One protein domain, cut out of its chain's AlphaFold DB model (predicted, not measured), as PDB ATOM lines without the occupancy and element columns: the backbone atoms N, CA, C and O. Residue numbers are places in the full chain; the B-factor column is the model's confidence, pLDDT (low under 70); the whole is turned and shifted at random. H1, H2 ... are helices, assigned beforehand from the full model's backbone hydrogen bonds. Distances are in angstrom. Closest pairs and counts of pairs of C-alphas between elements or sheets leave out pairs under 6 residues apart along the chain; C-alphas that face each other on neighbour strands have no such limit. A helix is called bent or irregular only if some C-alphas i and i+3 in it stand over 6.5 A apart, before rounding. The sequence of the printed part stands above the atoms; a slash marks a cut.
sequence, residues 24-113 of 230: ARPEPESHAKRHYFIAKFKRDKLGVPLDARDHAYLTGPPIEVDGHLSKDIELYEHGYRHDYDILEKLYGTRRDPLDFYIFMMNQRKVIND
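What this domain is: This is residues 24 to 113 of the 230 residues of an uncharacterized protein of Aspergillus minisclerotigenes (UniProt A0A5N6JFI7). One long helix, H1, has short H2 crossing it on one side and a layer of two short helices, H3 and H4, crossing it on another. H3 and H4 run side by side in opposite ways, H5 packs on H3 away from H1, and irregular H6 lies at the far end. The printed part has 90 residues with six named helices, H1 to H6 in chain order, and no named strand; the class is all helix. It is compact, with a radius of gyration of the C-alphas of 12.9 A and spans of 35 by 31 by 23 A.

Where its parts are: Find C-alpha 29 at (135.874, 217.507, 106.067); from there H1 runs 24.9 A to residue 46. Next come H2, residues 52 to 58, 9.9 A; H3, residues 69 to 77, 12.3 A; H4, residues 84 to 91, 10.7 A; and H5, residues 97 to 103, 10.1 A. H6, residues 105 to 113, 13.5 A, ends at C-alpha 113 (152.153, 227.800, 116.245); it is irregular, with C-alphas 106 and 109 8.1 A apart.

How they stand to each other: Look at residues 32 to 40 of H1, where H2 touches it, about perpendicular at 81 degrees; the closest C-alphas, of Ala 39 and Asp 54, are 5.2 A apart. H3 touches residues 31 to 35 of H1 at 82 degrees, about perpendicular, closest at the C-alphas of Arg 34 and Asp 72, 6.0 A. H3 and H4 form a helical hairpin and only just touch, with 3 pairs of C-alphas within 8 A, the closest those of Leu 69 and Tyr 91, 7.6 A. H5 touches H3 at a steep tilt of 45 degrees, closest at the C-alphas of Ile 73 and Leu 98, 6.8 A. H6 is close but not clearly touching H3, closest at the C-alphas of Leu 69 and Asn 112, 6.4 A. Every O i to N i+4 pair is within hydrogen-bond range in H1, H2, H4 and H5; H3 has 3 of 5, and H6 has 2 of 5 beside 3 of 6 O i to N i+3 pairs.

The domain as a whole: The C-alphas farthest apart, of Ala 52 and Asn 106, are 36.4 A apart. The printed part has no cut and no long link. Look for pLDDT under 70 at residues 24 to 27, 94 to 95 and 98 to 99.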
ATOM      1  N   ALA A  24     130.079 204.630 109.683       52.66
ATOM      2  CA  ALA A  24     129.315 204.679 108.435       52.66
ATOM      3  C   ALA A  24     128.922 206.102 108.001       52.66
ATOM      4  O   ALA A  24     128.478 206.291 106.867       52.66
ATOM      5  N   ARG A  25     129.052 207.105 108.882       58.06
ATOM      6  CA  ARG A  25     128.800 208.504 108.517       58.06
ATOM      7  C   ARG A  25     130.001 209.048 107.742       58.06
ATOM      8  O   ARG A  25     131.131 208.751 108.126       58.06
ATOM      9  N   PRO A  26     129.781 209.843 106.677       59.66
ATOM     10  CA  PRO A  26     130.876 210.536 106.023       59.66
ATOM     11  C   PRO A  26     131.578 211.400 107.066       59.66
ATOM     12  O   PRO A  26     130.944 212.162 107.801       59.66
ATOM     13  N   GLU A  27     132.884 211.205 107.167       67.00
ATOM     14  CA  GLU A  27     133.702 211.933 108.113       67.00
ATOM     15  C   GLU A  27     133.639 213.437 107.788       67.00
ATOM     16  O   GLU A  27     133.714 213.807 106.610       67.00
ATOM     17  N   PRO A  28     133.483 214.320 108.793       74.31
ATOM     18  CA  PRO A  28     133.528 215.754 108.561       74.31
ATOM     19  C   PRO A  28     134.813 216.148 107.828       74.31
ATOM     20  O   PRO A  28     135.906 215.724 108.203       74.31
ATOM     21  N   GLU A  29     134.709 217.020 106.825       73.62
ATOM     22  CA  GLU A  29     135.874 217.507 106.067       73.62
ATOM     23  C   GLU A  29     136.951 218.121 106.987       73.62
ATOM     24  O   GLU A  29     138.150 218.048 106.712       73.62
ATOM     25  N   SER A  30     136.534 218.683 108.129       78.25
ATOM     26  CA  SER A  30     137.436 219.170 109.172       78.25
ATOM     27  C   SER A  30     138.367 218.080 109.702       78.25
ATOM     28  O   SER A  30     139.553 218.353 109.868       78.25
ATOM     29  N   HIS A  31     137.872 216.863 109.930       87.88
ATOM     30  CA  HIS A  31     138.674 215.753 110.443       87.88
ATOM     31  C   HIS A  31     139.625 215.207 109.381       87.88
ATOM     32  O   HIS A  31     140.785 214.957 109.690       87.88
ATOM     33  N   ALA A  32     139.194 215.126 108.117       87.75
ATOM     34  CA  ALA A  32     140.068 214.718 107.017       87.75
ATOM     35  C   ALA A  32     141.310 215.626 106.903       87.75
ATOM     36  O   ALA A  32     142.430 215.142 106.735       87.75
ATOM     37  N   LYS A  33     141.141 216.946 107.080       90.94
ATOM     38  CA  LYS A  33     142.263 217.905 107.119       90.94
ATOM     39  C   LYS A  33     143.185 217.673 108.319       90.94
ATOM     40  O   LYS A  33     144.404 217.760 108.172       90.94
ATOM     41  N   ARG A  34     142.628 217.356 109.494       94.00
ATOM     42  CA  ARG A  34     143.416 217.020 110.695       94.00
ATOM     43  C   ARG A  34     144.200 215.718 110.510       94.00
ATOM     44  O   ARG A  34     145.397 215.675 110.775       94.00
ATOM     45  N   HIS A  35     143.561 214.690 109.958       93.12
ATOM     46  CA  HIS A  35     144.206 213.431 109.596       93.12
ATOM     47  C   HIS A  35     145.376 213.643 108.638       93.12
ATOM     48  O   HIS A  35     146.467 213.137 108.893       93.12
ATOM     49  N   TYR A  36     145.169 214.430 107.579       93.19
ATOM     50  CA  TYR A  36     146.231 214.791 106.644       93.19
ATOM     51  C   TYR A  36     147.409 215.473 107.355       93.19
ATOM     52  O   TYR A  36     148.558 215.090 107.135       93.19
ATOM     53  N   PHE A  37     147.139 216.447 108.233       95.06
ATOM     54  CA  PHE A  37     148.171 217.164 108.987       95.06
ATOM     55  C   PHE A  37     149.046 216.215 109.815       95.06
ATOM     56  O   PHE A  37     150.275 216.248 109.705       95.06
ATOM     57  N   ILE A  38     148.426 215.320 110.589       94.75
ATOM     58  CA  ILE A  38     149.169 214.398 111.452       94.75
ATOM     59  C   ILE A  38     149.892 213.320 110.626       94.75
ATOM     60  O   ILE A  38     151.058 213.024 110.890       94.75
ATOM     61  N   ALA A  39     149.259 212.772 109.584       94.38
ATOM     62  CA  ALA A  39     149.895 211.806 108.684       94.38
ATOM     63  C   ALA A  39     151.120 212.409 107.971       94.38
ATOM     64  O   ALA A  39     152.162 211.759 107.845       94.38
ATOM     65  N   LYS A  40     151.031 213.681 107.560       93.75
ATOM     66  CA  LYS A  40     152.153 214.426 106.980       93.75
ATOM     67  C   LYS A  40     153.295 214.575 107.983       93.75
ATOM     68  O   LYS A  40     154.438 214.303 107.627       93.75
ATOM     69  N   PHE A  41     153.003 214.932 109.236       94.31
ATOM     70  CA  PHE A  41     154.014 215.001 110.296       94.31
ATOM     71  C   PHE A  41     154.717 213.651 110.518       94.31
ATOM     72  O   PHE A  41     155.949 213.593 110.553       94.31
ATOM     73  N   LYS A  42     153.953 212.551 110.587       94.81
ATOM     74  CA  LYS A  42     154.504 211.190 110.707       94.81
ATOM     75  C   LYS A  42     155.487 210.875 109.583       94.81
ATOM     76  O   LYS A  42     156.598 210.423 109.858       94.81
ATOM     77  N   ARG A  43     155.091 211.156 108.338       92.81
ATOM     78  CA  ARG A  43     155.899 210.906 107.140       92.81
ATOM     79  C   ARG A  43     157.155 211.777 107.098       92.81
ATOM     80  O   ARG A  43     158.248 211.255 106.914       92.81
ATOM     81  N   ASP A  44     156.987 213.088 107.255       90.94
ATOM     82  CA  ASP A  44     158.018 214.077 106.916       90.94
ATOM     83  C   ASP A  44     159.011 214.322 108.061       90.94
ATOM     84  O   ASP A  44     160.135 214.756 107.812       90.94
ATOM     85  N   LYS A  45     158.611 214.085 109.319       91.19
ATOM     86  CA  LYS A  45     159.419 214.439 110.500       91.19
ATOM     87  C   LYS A  45     159.793 213.257 111.373       91.19
ATOM     88  O   LYS A  45     160.894 213.241 111.912       91.19
ATOM     89  N   LEU A  46     158.893 212.289 111.531       91.31
ATOM     90  CA  LEU A  46     159.136 211.150 112.418       91.31
ATOM     91  C   LEU A  46     159.709 209.932 111.686       91.31
ATOM     92  O   LEU A  46     160.355 209.106 112.323       91.31
ATOM     93  N   GLY A  47     159.474 209.804 110.376       87.81
ATOM     94  CA  GLY A  47     159.938 208.657 109.590       87.81
ATOM     95  C   GLY A  47     159.355 207.321 110.065       87.81
ATOM     96  O   GLY A  47     159.967 206.272 109.866       87.81
ATOM     97  N   VAL A  48     158.198 207.352 110.733       90.00
ATOM     98  CA  VAL A  48     157.524 206.157 111.258       90.00
ATOM     99  C   VAL A  48     156.643 205.508 110.184       90.00
ATOM    100  O   VAL A  48     156.163 206.211 109.290       90.00
ATOM    101  N   PRO A  49     156.382 204.188 110.263       90.12
ATOM    102  CA  PRO A  49     155.469 203.521 109.341       90.12
ATOM    103  C   PRO A  49     154.078 204.165 109.341       90.12
ATOM    104  O   PRO A  49     153.510 204.460 110.397       90.12
ATOM    105  N   LEU A  50     153.533 204.366 108.144       93.31
ATOM    106  CA  LEU A  50     152.179 204.870 107.934       93.31
ATOM    107  C   LEU A  50     151.213 203.694 107.808       93.31
ATOM    108  O   LEU A  50     151.546 202.669 107.208       93.31
ATOM    109  N   ASP A  51     150.016 203.835 108.367       90.50
ATOM    110  CA  ASP A  51     148.962 202.846 108.166       90.50
ATOM    111  C   ASP A  51     148.178 203.116 106.866       90.50
ATOM    112  O   ASP A  51     148.373 204.118 106.170       90.50
ATOM    113  N   ALA A  52     147.271 202.203 106.511       88.69
ATOM    114  CA  ALA A  52     146.455 202.341 105.305       88.69
ATOM    115  C   ALA A  52     145.586 203.614 105.310       88.69
ATOM    116  O   ALA A  52     145.277 204.152 104.248       88.69
ATOM    117  N   ARG A  53     145.199 204.101 106.495       88.56
ATOM    118  CA  ARG A  53     144.382 205.302 106.659       88.56
ATOM    119  C   ARG A  53     145.223 206.555 106.415       88.56
ATOM    120  O   ARG A  53     144.813 207.400 105.626       88.56
ATOM    121  N   ASP A  54     146.406 206.646 107.013       92.50
ATOM    122  CA  ASP A  54     147.379 207.713 106.771       92.50
ATOM    123  C   ASP A  54     147.720 207.793 105.274       92.50
ATOM    124  O   ASP A  54     147.694 208.874 104.685       92.50
ATOM    125  N   HIS A  55     147.957 206.645 104.626       92.62
ATOM    126  CA  HIS A  55     148.168 206.591 103.180       92.62
ATOM    127  C   HIS A  55     146.979 207.147 102.392       92.62
ATOM    128  O   HIS A  55     147.195 207.937 101.473       92.62
ATOM    129  N   ALA A  56     145.743 206.792 102.758       90.25
ATOM    130  CA  ALA A  56     144.546 207.279 102.077       90.25
ATOM    131  C   ALA A  56     144.458 208.814 102.101       90.25
ATOM    132  O   ALA A  56     144.286 209.422 101.044       90.25
ATOM    133  N   TYR A  57     144.667 209.455 103.256       89.81
ATOM    134  CA  TYR A  57     144.626 210.922 103.338       89.81
ATOM    135  C   TYR A  57     145.781 211.590 102.588       89.81
ATOM    136  O   TYR A  57     145.599 212.672 102.038       89.81
ATOM    137  N   LEU A  58     146.947 210.948 102.503       90.81
ATOM    138  CA  LEU A  58     148.103 211.484 101.780       90.81
ATOM    139  C   LEU A  58     148.031 211.312 100.253       90.81
ATOM    140  O   LEU A  58     148.849 211.909  99.558       90.81
ATOM    141  N   THR A  59     147.095 210.513  99.722       87.75
ATOM    142  CA  THR A  59     146.936 210.321  98.262       87.75
ATOM    143  C   THR A  59     146.284 211.504  97.542       87.75
ATOM    144  O   THR A  59     146.393 211.614  96.321       87.75
ATOM    145  N   GLY A  60     145.612 212.390  98.282       78.88
ATOM    146  CA  GLY A  60     144.979 213.588  97.738       78.88
ATOM    147  C   GLY A  60     145.964 214.725  97.430       78.88
ATOM    148  O   GLY A  60     147.156 214.635  97.738       78.88
ATOM    149  N   PRO A  61     145.475 215.830  96.835       79.50
ATOM    150  CA  PRO A  61     146.281 217.032  96.661       79.50
ATOM    151  C   PRO A  61     146.768 217.552  98.025       79.50
ATOM    152  O   PRO A  61     146.019 217.474  99.003       79.50
ATOM    153  N   PRO A  62     147.993 218.108  98.111       80.81
ATOM    154  CA  PRO A  62     148.498 218.636  99.366       80.81
ATOM    155  C   PRO A  62     147.582 219.717  99.936       80.81
ATOM    156  O   PRO A  62     147.258 220.686  99.252       80.81
ATOM    157  N   ILE A  63     147.199 219.562 101.202       82.56
ATOM    158  CA  ILE A  63     146.399 220.550 101.926       82.56
ATOM    159  C   ILE A  63     147.318 221.295 102.890       82.56
ATOM    160  O   ILE A  63     148.057 220.681 103.663       82.56
ATOM    161  N   GLU A  64     147.293 222.623 102.854       81.50
ATOM    162  CA  GLU A  64     147.951 223.425 103.881       81.50
ATOM    163  C   GLU A  64     147.056 223.474 105.120       81.50
ATOM    164  O   GLU A  64     145.900 223.895 105.064       81.50
ATOM    165  N   VAL A  65     147.574 222.947 106.228       87.88
ATOM    166  CA  VAL A  65     146.851 222.823 107.492       87.88
ATOM    167  C   VAL A  65     147.825 223.133 108.619       87.88
ATOM    168  O   VAL A  65     148.912 222.561 108.669       87.88
ATOM    169  N   ASP A  66     147.420 224.031 109.512       91.62
ATOM    170  CA  ASP A  66     148.174 224.403 110.710       91.62
ATOM    171  C   ASP A  66     147.874 223.469 111.890       91.62
ATOM    172  O   ASP A  66     146.873 222.753 111.900       91.62
ATOM    173  N   GLY A  67     148.703 223.499 112.931       91.44
ATOM    174  CA  GLY A  67     148.422 222.851 114.207       91.44
ATOM    175  C   GLY A  67     147.122 223.363 114.830       91.44
ATOM    176  O   GLY A  67     146.838 224.560 114.824       91.44
ATOM    177  N   HIS A  68     146.310 222.454 115.370       92.94
ATOM    178  CA  HIS A  68     145.067 222.804 116.049       92.94
ATOM    179  C   HIS A  68     144.719 221.762 117.118       92.94
ATOM    180  O   HIS A  68     143.891 220.880 116.886       92.94
ATOM    181  N   LEU A  69     145.297 221.916 118.313       89.62
ATOM    182  CA  LEU A  69     145.304 220.872 119.346       89.62
ATOM    183  C   LEU A  69     143.907 220.327 119.664       89.62
ATOM    184  O   LEU A  69     143.687 219.127 119.577       89.62
ATOM    185  N   SER A  70     142.934 221.205 119.925       87.62
ATOM    186  CA  SER A  70     141.565 220.775 120.247       87.62
ATOM    187  C   SER A  70     140.911 219.925 119.146       87.62
ATOM    188  O   SER A  70     140.264 218.936 119.463       87.62
ATOM    189  N   LYS A  71     141.134 220.234 117.862       90.75
ATOM    190  CA  LYS A  71     140.572 219.446 116.751       90.75
ATOM    191  C   LYS A  71     141.359 218.171 116.488       90.75
ATOM    192  O   LYS A  71     140.805 217.206 115.977       90.75
ATOM    193  N   ASP A  72     142.651 218.169 116.801       92.19
ATOM    194  CA  ASP A  72     143.442 216.945 116.743       92.19
ATOM    195  C   ASP A  72     143.012 215.975 117.838       92.19
ATOM    196  O   ASP A  72     142.828 214.802 117.533       92.19
ATOM    197  N   ILE A  73     142.765 216.456 119.063       88.69
ATOM    198  CA  ILE A  73     142.245 215.651 120.179       88.69
ATOM    199  C   ILE A  73     140.893 215.023 119.830       88.69
ATOM    200  O   ILE A  73     140.708 213.831 120.081       88.69
ATOM    201  N   GLU A  74     139.990 215.767 119.179       89.56
ATOM    202  CA  GLU A  74     138.689 215.241 118.738       89.56
ATOM    203  C   GLU A  74     138.836 213.948 117.917       89.56
ATOM    204  O   GLU A  74     138.017 213.036 118.063       89.56
ATOM    205  N   LEU A  75     139.893 213.805 117.102       90.19
ATOM    206  CA  LEU A  75     140.137 212.568 116.353       90.19
ATOM    207  C   LEU A  75     140.377 211.362 117.268       90.19
ATOM    208  O   LEU A  75     139.952 210.252 116.944       90.19
ATOM    209  N   TYR A  76     141.057 211.559 118.394       88.94
ATOM    210  CA  TYR A  76     141.359 210.494 119.350       88.94
ATOM    211  C   TYR A  76     140.143 210.184 120.222       88.94
ATOM    212  O   TYR A  76     139.780 209.016 120.364       88.94
ATOM    213  N   GLU A  77     139.447 211.210 120.717       85.56
ATOM    214  CA  GLU A  77     138.218 211.051 121.510       85.56
ATOM    215  C   GLU A  77     137.122 210.304 120.742       85.56
ATOM    216  O   GLU A  77     136.410 209.462 121.294       85.56
ATOM    217  N   HIS A  78     137.002 210.568 119.439       85.12
ATOM    218  CA  HIS A  78     136.018 209.907 118.585       85.12
ATOM    219  C   HIS A  78     136.489 208.547 118.045       85.12
ATOM    220  O   HIS A  78     135.721 207.865 117.362       85.12
ATOM    221  N   GLY A  79     137.720 208.127 118.358       83.50
ATOM    222  CA  GLY A  79     138.287 206.850 117.922       83.50
ATOM    223  C   GLY A  79     138.690 206.804 116.445       83.50
ATOM    224  O   GLY A  79     138.815 205.720 115.872       83.50
ATOM    225  N   TYR A  80     138.890 207.960 115.809       86.69
ATOM    226  CA  TYR A  80     139.458 208.059 114.465       86.69
ATOM    227  C   TYR A  80     140.990 207.921 114.467       86.69
ATOM    228  O   TYR A  80     141.562 207.503 113.459       86.69
ATOM    229  N   ARG A  81     141.674 208.189 115.585       89.75
ATOM    230  CA  ARG A  81     143.110 207.902 115.770       89.75
ATOM    231  C   ARG A  81     143.381 207.259 117.128       89.75
ATOM    232  O   ARG A  81     142.591 207.394 118.058       89.75
ATOM    233  N   HIS A  82     144.486 206.520 117.213       88.62
ATOM    234  CA  HIS A  82     144.886 205.766 118.411       88.62
ATOM    235  C   HIS A  82     146.392 205.858 118.711       88.62
ATOM    236  O   HIS A  82     146.865 205.308 119.700       88.62
ATOM    237  N   ASP A  83     147.155 206.535 117.860       90.38
ATOM    238  CA  ASP A  83     148.597 206.748 117.958       90.38
ATOM    239  C   ASP A  83     148.908 208.002 118.796       90.38
ATOM    240  O   ASP A  83     149.417 209.002 118.294       90.38
ATOM    241  N   TYR A  84     148.539 207.958 120.083       87.56
ATOM    242  CA  TYR A  84     148.677 209.077 121.033       87.56
ATOM    243  C   TYR A  84     150.118 209.588 121.173       87.56
ATOM    244  O   TYR A  84     150.325 210.785 121.360       87.56
ATOM    245  N   ASP A  85     151.117 208.722 120.995       89.00
ATOM    246  CA  ASP A  85     152.533 209.105 121.034       89.00
ATOM    247  C   ASP A  85     152.896 210.116 119.930       89.00
ATOM    248  O   ASP A  85     153.815 210.922 120.083       89.00
ATOM    249  N   ILE A  86     152.172 210.101 118.805       91.75
ATOM    250  CA  ILE A  86     152.332 211.085 117.733       91.75
ATOM    251  C   ILE A  86     151.774 212.438 118.163       91.75
ATOM    252  O   ILE A  86     152.387 213.463 117.865       91.75
ATOM    253  N   LEU A  87     150.645 212.447 118.880       89.56
ATOM    254  CA  LEU A  87     150.048 213.668 119.418       89.56
ATOM    255  C   LEU A  87     150.974 214.313 120.460       89.56
ATOM    256  O   LEU A  87     151.244 215.509 120.372       89.56
ATOM    257  N   GLU A  88     151.538 213.512 121.366       88.12
ATOM    258  CA  GLU A  88     152.541 213.954 122.349       88.12
ATOM    259  C   GLU A  88     153.777 214.561 121.673       88.12
ATOM    260  O   GLU A  88     154.210 215.653 122.029       88.12
ATOM    261  N   LYS A  89     154.325 213.904 120.641       90.00
ATOM    262  CA  LYS A  89     155.479 214.424 119.882       90.00
ATOM    263  C   LYS A  89     155.160 215.722 119.143       90.00
ATOM    264  O   LYS A  89     156.010 216.607 119.078       90.00
ATOM    265  N   LEU A  90     153.963 215.820 118.567       91.19
ATOM    266  CA  LEU A  90     153.533 216.982 117.791       91.19
ATOM    267  C   LEU A  90     153.357 218.220 118.674       91.19
ATOM    268  O   LEU A  90     153.721 219.318 118.264       91.19
ATOM    269  N   TYR A  91     152.838 218.024 119.887       88.44
ATOM    270  CA  TYR A  91     152.533 219.099 120.831       88.44
ATOM    271  C   TYR A  91     153.520 219.226 121.989       88.44
ATOM    272  O   TYR A  91     153.343 220.095 122.836       88.44
ATOM    273  N   GLY A  92     154.559 218.393 122.033       84.56
ATOM    274  CA  GLY A  92     155.602 218.420 123.056       84.56
ATOM    275  C   GLY A  92     155.119 218.112 124.477       84.56
ATOM    276  O   GLY A  92     155.819 218.474 125.421       84.56
ATOM    277  N   THR A  93     153.950 217.488 124.646       77.50
ATOM    278  CA  THR A  93     153.359 217.191 125.961       77.50
ATOM    279  C   THR A  93     153.822 215.831 126.479       77.50
ATOM    280  O   THR A  93     154.021 214.902 125.700       77.50
ATOM    281  N   ARG A  94     154.005 215.697 127.802       68.06
ATOM    282  CA  ARG A  94     154.335 214.411 128.457       68.06
ATOM    283  C   ARG A  94     153.126 213.732 129.099       68.06
ATOM    284  O   ARG A  94     153.230 212.602 129.569       68.06
ATOM    285  N   ARG A  95     152.013 214.457 129.186       68.44
ATOM    286  CA  ARG A  95     150.735 214.029 129.756       68.44
ATOM    287  C   ARG A  95     149.623 214.206 128.725       68.44
ATOM    288  O   ARG A  95     149.887 214.659 127.609       68.44
ATOM    289  N   ASP A  96     148.397 213.875 129.134       71.88
ATOM    290  CA  ASP A  96     147.185 214.048 128.333       71.88
ATOM    291  C   ASP A  96     147.155 215.445 127.670       71.88
ATOM    292  O   ASP A  96     147.095 216.465 128.371       71.88
ATOM    293  N   PRO A  97     147.227 215.515 126.327       70.50
ATOM    294  CA  PRO A  97     147.224 216.775 125.595       70.50
ATOM    295  C   PRO A  97     145.957 217.612 125.824       70.50
ATOM    296  O   PRO A  97     146.008 218.833 125.655       70.50
ATOM    297  N   LEU A  98     144.838 216.996 126.227       69.25
ATOM    298  CA  LEU A  98     143.603 217.712 126.548       69.25
ATOM    299  C   LEU A  98     143.737 218.537 127.828       69.25
ATOM    300  O   LEU A  98     143.385 219.717 127.832       69.25
ATOM    301  N   ASP A  99     144.319 217.962 128.877       67.69
ATOM    302  CA  ASP A  99     144.580 218.684 130.126       67.69
ATOM    303  C   ASP A  99     145.511 219.878 129.885       67.69
ATOM    304  O   ASP A  99     145.289 220.981 130.387       67.69
ATOM    305  N   PHE A 100     146.550 219.665 129.071       71.75
ATOM    306  CA  PHE A 100     147.473 220.723 128.674       71.75
ATOM    307  C   PHE A 100     146.765 221.833 127.883       71.75
ATOM    308  O   PHE A 100     147.009 223.017 128.121       71.75
ATOM    309  N   TYR A 101     145.860 221.466 126.970       70.19
ATOM    310  CA  TYR A 101     145.078 222.421 126.189       70.19
ATOM    311  C   TYR A 101     144.175 223.296 127.060       70.19
ATOM    312  O   TYR A 101     144.139 224.509 126.853       70.19
ATOM    313  N   ILE A 102     143.471 222.700 128.027       70.44
ATOM    314  CA  ILE A 102     142.569 223.423 128.934       70.44
ATOM    315  C   ILE A 102     143.355 224.472 129.723       70.44
ATOM    316  O   ILE A 102     142.978 225.642 129.736       70.44
ATOM    317  N   PHE A 103     144.497 224.085 130.295       70.38
ATOM    318  CA  PHE A 103     145.333 225.003 131.070       70.38
ATOM    319  C   PHE A 103     145.876 226.167 130.226       70.38
ATOM    320  O   PHE A 103     146.025 227.299 130.679       70.38
ATOM    321  N   MET A 104     146.162 225.892 128.957       74.81
ATOM    322  CA  MET A 104     146.750 226.847 128.027       74.81
ATOM    323  C   MET A 104     145.723 227.490 127.096       74.81
ATOM    324  O   MET A 104     146.102 228.050 126.065       74.81
ATOM    325  N   MET A 105     144.431 227.458 127.431       72.94
ATOM    326  CA  MET A 105     143.360 227.923 126.543       72.94
ATOM    327  C   MET A 105     143.562 229.380 126.092       72.94
ATOM    328  O   MET A 105     143.406 229.694 124.905       72.94
ATOM    329  N   ASN A 106     144.018 230.244 127.006       71.69
ATOM    330  CA  ASN A 106     144.337 231.654 126.740       71.69
ATOM    331  C   ASN A 106     145.610 231.840 125.893       71.69
ATOM    332  O   ASN A 106     145.789 232.870 125.247       71.69
ATOM    333  N   GLN A 107     146.481 230.831 125.842       81.38
ATOM    334  CA  GLN A 107     147.751 230.827 125.106       81.38
ATOM    335  C   GLN A 107     147.782 229.782 123.978       81.38
ATOM    336  O   GLN A 107     148.850 229.462 123.448       81.38
ATOM    337  N   ARG A 108     146.608 229.300 123.533       82.44
ATOM    338  CA  ARG A 108     146.448 228.256 122.498       82.44
ATOM    339  C   ARG A 108     147.226 228.533 121.214       82.44
ATOM    340  O   ARG A 108     147.663 227.611 120.531       82.44
ATOM    341  N   LYS A 109     147.422 229.815 120.892       87.12
ATOM    342  CA  LYS A 109     148.185 230.249 119.722       87.12
ATOM    343  C   LYS A 109     149.633 229.764 119.780       87.12
ATOM    344  O   LYS A 109     150.131 229.311 118.763       87.12
ATOM    345  N   VAL A 110     150.285 229.809 120.945       89.56
ATOM    346  CA  VAL A 110     151.686 229.372 121.097       89.56
ATOM    347  C   VAL A 110     151.826 227.875 120.823       89.56
ATOM    348  O   VAL A 110     152.753 227.461 120.135       89.56
ATOM    349  N   ILE A 111     150.871 227.084 121.311       90.12
ATOM    350  CA  ILE A 111     150.833 225.629 121.130       90.12
ATOM    351  C   ILE A 111     150.603 225.268 119.664       90.12
ATOM    352  O   ILE A 111     151.335 224.466 119.090       90.12
ATOM    353  N   ASN A 112     149.598 225.884 119.044       91.88
ATOM    354  CA  ASN A 112     149.282 225.639 117.644       91.88
ATOM    355  C   ASN A 112     150.415 226.101 116.717       91.88
ATOM    356  O   ASN A 112     150.774 225.372 115.798       91.88
ATOM    357  N   ASP A 113     151.013 227.266 116.994       92.00
ATOM    358  CA  ASP A 113     152.153 227.800 116.245       92.00
ATOM    359  C   ASP A 113     153.355 226.842 116.296       92.00
ATOM    360  O   ASP A 113     153.943 226.550 115.255       92.00
TER     361      ASP A 113